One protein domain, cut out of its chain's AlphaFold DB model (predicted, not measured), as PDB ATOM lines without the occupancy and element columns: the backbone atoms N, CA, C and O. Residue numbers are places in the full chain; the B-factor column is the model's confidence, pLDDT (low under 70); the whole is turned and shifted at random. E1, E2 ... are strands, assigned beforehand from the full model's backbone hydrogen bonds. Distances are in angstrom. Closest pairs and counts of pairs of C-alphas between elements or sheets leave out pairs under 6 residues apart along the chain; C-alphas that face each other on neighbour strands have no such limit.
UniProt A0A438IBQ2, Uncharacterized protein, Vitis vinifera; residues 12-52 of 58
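Overview. This is residues 12 to 52 of the 58 residues of an uncharacterized protein of Vitis vinifera (UniProt A0A438IBQ2). Two antiparallel strand hairpins, E1 with E2 and E3 with E4, make the two arms of an open U, with their turns, residues 23 to 25 and 41 to 42, at the same end. Residues 30 to 35 join the arms at the other end, toward which the first and last printed residues also run. The printed part has 41 residues, with no named helix and four strands in the order E1, E2, E3, E4, in two antiparallel sheets of two strands, E1 - E2 and E3 - E4. The class is all strand, though 18 of the 41 residues, under half, are in named elements. The whole is only just compact, close to loose, with a radius of gyration of the C-alphas of 10.7 A, and is a rod spanning 35 by 17 by 12 A.

Arrangement. E1, residues 19 to 22, and E2, residues 26 to 29, form a hairpin, antiparallel at 143 degrees. N 21 and O 27 are within hydrogen-bond range at 2.9 A, as are N 27 and O 21 at 2.8 A. E3, residues 36 to 40, has one pair of C-alphas within 8 A of E2, the closest, Val 29 and Tyr 36, at 6.8 A. E3 and E4, residues 43 to 47, form the second hairpin, antiparallel at 162 degrees, with N 36 and O 47 within hydrogen-bond range at 2.8 A. E1 is apart from E3 and E4, and E2 is apart from E4.

Along the chain. E1 begins at C-alpha 19, (58.549, -121.694, -22.476), and is 10.3 A long; E2 is 9.6 A. E3 is 12.1 A long and begins at C-alpha 36, (64.865, -113.129, -22.536). E4, 13.3 A, ends at C-alpha 47, (60.939, -110.365, -23.560).

Size, cuts and confidence. The two C-alphas farthest apart, those of Thr 12 and Gly 42, are 35.7 A apart, while those of Thr 12 and Ala 52 are 8.4 A apart. The links E1 to E2 and E3 to E4 are tight, and E2 to E3 is short. The printed part has no cut; its mean pLDDT is 92.6, and no printed residue is under 70.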
ATOM      1  N   THR A  12      53.615-116.771  -4.548       92.56
ATOM      2  CA  THR A  12      54.642-116.384  -5.521       92.56
ATOM      3  C   THR A  12      54.554-117.254  -6.765       92.56
ATOM      4  O   THR A  12      54.277-118.448  -6.677       92.56
ATOM      5  N   TYR A  13      54.789-116.642  -7.925       93.12
ATOM      6  CA  TYR A  13      54.950-117.342  -9.191       93.12
ATOM      7  C   TYR A  13      56.402-117.216  -9.651       93.12
ATOM      8  O   TYR A  13      56.936-116.108  -9.716       93.12
ATOM      9  N   LEU A  14      57.031-118.350  -9.952       93.56
ATOM     10  CA  LEU A  14      58.367-118.408 -10.534       93.56
ATOM     11  C   LEU A  14      58.239-118.893 -11.974       93.56
ATOM     12  O   LEU A  14      57.692-119.965 -12.232       93.56
ATOM     13  N   PHE A  15      58.746-118.087 -12.898       95.00
ATOM     14  CA  PHE A  15      58.919-118.499 -14.281       95.00
ATOM     15  C   PHE A  15      60.062-119.524 -14.367       95.00
ATOM     16  O   PHE A  15      60.963-119.537 -13.528       95.00
ATOM     17  N   ASN A  16      59.997-120.414 -15.352       94.31
ATOM     18  CA  ASN A  16      60.968-121.488 -15.573       94.31
ATOM     19  C   ASN A  16      61.530-121.450 -17.007       94.31
ATOM     20  O   ASN A  16      61.229-120.529 -17.760       94.31
ATOM     21  N   GLY A  17      62.335-122.452 -17.370       93.44
ATOM     22  CA  GLY A  17      62.974-122.562 -18.686       93.44
ATOM     23  C   GLY A  17      62.136-123.216 -19.792       93.44
ATOM     24  O   GLY A  17      62.632-123.448 -20.887       93.44
ATOM     25  N   GLY A  18      60.897-123.611 -19.491       92.75
ATOM     26  CA  GLY A  18      60.096-124.489 -20.349       92.75
ATOM     27  C   GLY A  18      59.165-123.757 -21.311       92.75
ATOM     28  O   GLY A  18      58.131-124.321 -21.668       92.75
ATOM     29  N   TRP A  19      59.454-122.503 -21.662       94.94
ATOM     30  CA  TRP A  19      58.549-121.694 -22.476       94.94
ATOM     31  C   TRP A  19      58.853-121.830 -23.958       94.94
ATOM     32  O   TRP A  19      60.001-121.969 -24.378       94.94
ATOM     33  N   LEU A  20      57.786-121.738 -24.743       94.25
ATOM     34  CA  LEU A  20      57.833-121.716 -26.191       94.25
ATOM     35  C   LEU A  20      57.252-120.386 -26.668       94.25
ATOM     36  O   LEU A  20      56.131-120.030 -26.299       94.25
ATOM     37  N   ALA A  21      58.014-119.665 -27.480       91.31
ATOM     38  CA  ALA A  21      57.559-118.496 -28.219       91.31
ATOM     39  C   ALA A  21      57.612-118.790 -29.721       91.31
ATOM     40  O   ALA A  21      58.351-119.673 -30.162       91.31
ATOM     41  N   THR A  22      56.833-118.054 -30.509       89.75
ATOM     42  CA  THR A  22      56.846-118.181 -31.966       89.75
ATOM     43  C   THR A  22      57.001-116.819 -32.629       89.75
ATOM     44  O   THR A  22      56.313-115.859 -32.286       89.75
ATOM     45  N   SER A  23      57.917-116.744 -33.591       81.75
ATOM     46  CA  SER A  23      58.122-115.582 -34.464       81.75
ATOM     47  C   SER A  23      58.442-116.083 -35.870       81.75
ATOM     48  O   SER A  23      59.578-116.038 -36.322       81.75
ATOM     49  N   GLY A  24      57.467-116.739 -36.508       85.69
ATOM     50  CA  GLY A  24      57.669-117.475 -37.767       85.69
ATOM     51  C   GLY A  24      58.359-118.841 -37.612       85.69
ATOM     52  O   GLY A  24      58.107-119.735 -38.414       85.69
ATOM     53  N   GLN A  25      59.135-119.038 -36.543       86.50
ATOM     54  CA  GLN A  25      59.683-120.323 -36.101       86.50
ATOM     55  C   GLN A  25      59.506-120.527 -34.590       86.50
ATOM     56  O   GLN A  25      59.202-119.576 -33.865       86.50
ATOM     57  N   GLU A  26      59.667-121.768 -34.128       93.06
ATOM     58  CA  GLU A  26      59.634-122.132 -32.708       93.06
ATOM     59  C   GLU A  26      60.913-121.693 -31.990       93.06
ATOM     60  O   GLU A  26      62.026-121.936 -32.454       93.06
ATOM     61  N   ILE A  27      60.746-121.052 -30.834       92.88
ATOM     62  CA  ILE A  27      61.835-120.495 -30.036       92.88
ATOM     63  C   ILE A  27      61.673-121.003 -28.611       92.88
ATOM     64  O   ILE A  27      60.674-120.717 -27.949       92.88
ATOM     65  N   HIS A  28      62.661-121.749 -28.129       93.44
ATOM     66  CA  HIS A  28      62.709-122.169 -26.733       93.44
ATOM     67  C   HIS A  28      63.252-121.019 -25.883       93.44
ATOM     68  O   HIS A  28      64.318-120.466 -26.172       93.44
ATOM     69  N   VAL A  29      62.504-120.647 -24.848       94.56
ATOM     70  CA  VAL A  29      62.736-119.437 -24.059       94.56
ATOM     71  C   VAL A  29      62.917-119.806 -22.592       94.56
ATOM     72  O   VAL A  29      62.033-120.407 -21.974       94.56
ATOM     73  N   ASP A  30      64.044-119.379 -22.022       94.81
ATOM     74  CA  ASP A  30      64.234-119.388 -20.576       94.81
ATOM     75  C   ASP A  30      63.775-118.066 -19.964       94.81
ATOM     76  O   ASP A  30      64.286-117.004 -20.311       94.81
ATOM     77  N   LEU A  31      62.790-118.142 -19.067       95.62
ATOM     78  CA  LEU A  31      62.211-116.990 -18.383       95.62
ATOM     79  C   LEU A  31      62.478-117.002 -16.876       95.62
ATOM     80  O   LEU A  31      61.890-116.184 -16.172       95.62
ATOM     81  N   VAL A  32      63.371-117.854 -16.354       94.62
ATOM     82  CA  VAL A  32      63.745-117.852 -14.922       94.62
ATOM     83  C   VAL A  32      64.156-116.449 -14.455       94.62
ATOM     84  O   VAL A  32      63.744-116.005 -13.382       94.62
ATOM     85  N   GLY A  33      64.903-115.719 -15.290       94.12
ATOM     86  CA  GLY A  33      65.332-114.340 -15.034       94.12
ATOM     87  C   GLY A  33      64.270-113.264 -15.283       94.12
ATOM     88  O   GLY A  33      64.562-112.092 -15.086       94.12
ATOM     89  N   ARG A  34      63.050-113.641 -15.698       94.50
ATOM     90  CA  ARG A  34      61.951-112.741 -16.122       94.50
ATOM     91  C   ARG A  34      62.260-111.894 -17.355       94.50
ATOM     92  O   ARG A  34      61.505-110.979 -17.690       94.50
ATOM     93  N   GLU A  35      63.347-112.220 -18.032       95.06
ATOM     94  CA  GLU A  35      63.809-111.571 -19.241       95.06
ATOM     95  C   GLU A  35      64.381-112.625 -20.178       95.06
ATOM     96  O   GLU A  35      64.958-113.619 -19.741       95.06
ATOM     97  N   TYR A  36      64.239-112.373 -21.470       94.62
ATOM     98  CA  TYR A  36      64.865-113.129 -22.536       94.62
ATOM     99  C   TYR A  36      65.350-112.147 -23.588       94.62
ATOM    100  O   TYR A  36      64.630-111.220 -23.960       94.62
ATOM    101  N   ARG A  37      66.566-112.353 -24.082       94.44
ATOM    102  CA  ARG A  37      67.111-111.614 -25.217       94.44
ATOM    103  C   ARG A  37      67.874-112.578 -26.092       94.44
ATOM    104  O   ARG A  37      68.708-113.330 -25.589       94.44
ATOM    105  N   ASN A  38      67.590-112.548 -27.382       92.38
ATOM    106  CA  ASN A  38      68.315-113.337 -28.358       92.38
ATOM    107  C   ASN A  38      68.275-112.657 -29.728       92.38
ATOM    108  O   ASN A  38      67.452-111.774 -29.965       92.38
ATOM    109  N   VAL A  39      69.156-113.084 -30.627       92.38
ATOM    110  CA  VAL A  39      69.127-112.686 -32.035       92.38
ATOM    111  C   VAL A  39      68.710-113.896 -32.852       92.38
ATOM    112  O   VAL A  39      69.340-114.951 -32.777       92.38
ATOM    113  N   ILE A  40      67.634-113.747 -33.612       89.50
ATOM    114  CA  ILE A  40      67.002-114.820 -34.371       89.50
ATOM    115  C   ILE A  40      66.826-114.306 -35.792       89.50
ATOM    116  O   ILE A  40      66.243-113.249 -35.998       89.50
ATOM    117  N   ASP A  41      67.419-115.008 -36.758       90.56
ATOM    118  CA  ASP A  41      67.460-114.598 -38.170       90.56
ATOM    119  C   ASP A  41      67.977-113.163 -38.401       90.56
ATOM    120  O   ASP A  41      67.623-112.494 -39.367       90.56
ATOM    121  N   GLY A  42      68.860-112.692 -37.513       91.69
ATOM    122  CA  GLY A  42      69.434-111.347 -37.571       91.69
ATOM    123  C   GLY A  42      68.574-110.253 -36.930       91.69
ATOM    124  O   GLY A  42      69.023-109.109 -36.874       91.69
ATOM    125  N   GLU A  43      67.397-110.585 -36.398       91.19
ATOM    126  CA  GLU A  43      66.535-109.665 -35.655       91.19
ATOM    127  C   GLU A  43      66.652-109.883 -34.144       91.19
ATOM    128  O   GLU A  43      66.751-111.010 -33.656       91.19
ATOM    129  N   GLU A  44      66.644-108.790 -33.380       93.00
ATOM    130  CA  GLU A  44      66.638-108.862 -31.922       93.00
ATOM    131  C   GLU A  44      65.229-109.202 -31.420       93.00
ATOM    132  O   GLU A  44      64.267-108.469 -31.650       93.00
ATOM    133  N   VAL A  45      65.118-110.306 -30.686       91.25
ATOM    134  CA  VAL A  45      63.884-110.744 -30.038       91.25
ATOM    135  C   VAL A  45      64.067-110.626 -28.536       91.25
ATOM    136  O   VAL A  45      64.965-111.238 -27.949       91.25
ATOM    137  N   THR A  46      63.198-109.842 -27.901       94.56
ATOM    138  CA  THR A  46      63.270-109.594 -26.462       94.56
ATOM    139  C   THR A  46      61.932-109.821 -25.769       94.56
ATOM    140  O   THR A  46      60.861-109.517 -26.293       94.56
ATOM    141  N   ILE A  47      62.007-110.359 -24.556       93.75
ATOM    142  CA  ILE A  47      60.939-110.365 -23.560       93.75
ATOM    143  C   ILE A  47      61.540-109.703 -22.329       93.75
ATOM    144  O   ILE A  47      62.611-110.092 -21.872       93.75
ATOM    145  N   MET A  48      60.873-108.688 -21.795       94.38
ATOM    146  CA  MET A  48      61.366-107.933 -20.649       94.38
ATOM    147  C   MET A  48      60.236-107.633 -19.673       94.38
ATOM    148  O   MET A  48      59.070-107.605 -20.067       94.38
ATOM    149  N   ASN A  49      60.600-107.345 -18.421       92.19
ATOM    150  CA  ASN A  49      59.680-106.887 -17.377       92.19
ATOM    151  C   ASN A  49      58.504-107.849 -17.143       92.19
ATOM    152  O   ASN A  49      57.356-107.427 -16.998       92.19
ATOM    153  N   LEU A  50      58.774-109.157 -17.145       93.81
ATOM    154  CA  LEU A  50      57.726-110.153 -16.975       93.81
ATOM    155  C   LEU A  50      57.233-110.176 -15.522       93.81
ATOM    156  O   LEU A  50      57.980-110.477 -14.586       93.81
ATOM    157  N   GLU A  51      55.945-109.899 -15.338       94.00
ATOM    158  CA  GLU A  51      55.287-109.878 -14.036       94.00
ATOM    159  C   GLU A  51      54.102-110.843 -13.995       94.00
ATOM    160  O   GLU A  51      53.438-111.111 -14.996       94.00
ATOM    161  N   ALA A  52      53.821-111.368 -12.804       93.19
ATOM    162  CA  ALA A  52      52.668-112.218 -12.556       93.19
ATOM    163  C   ALA A  52      51.913-111.722 -11.325       93.19
ATOM    164  O   ALA A  52      52.510-111.376 -10.305       93.19
TER     165      ALA A  52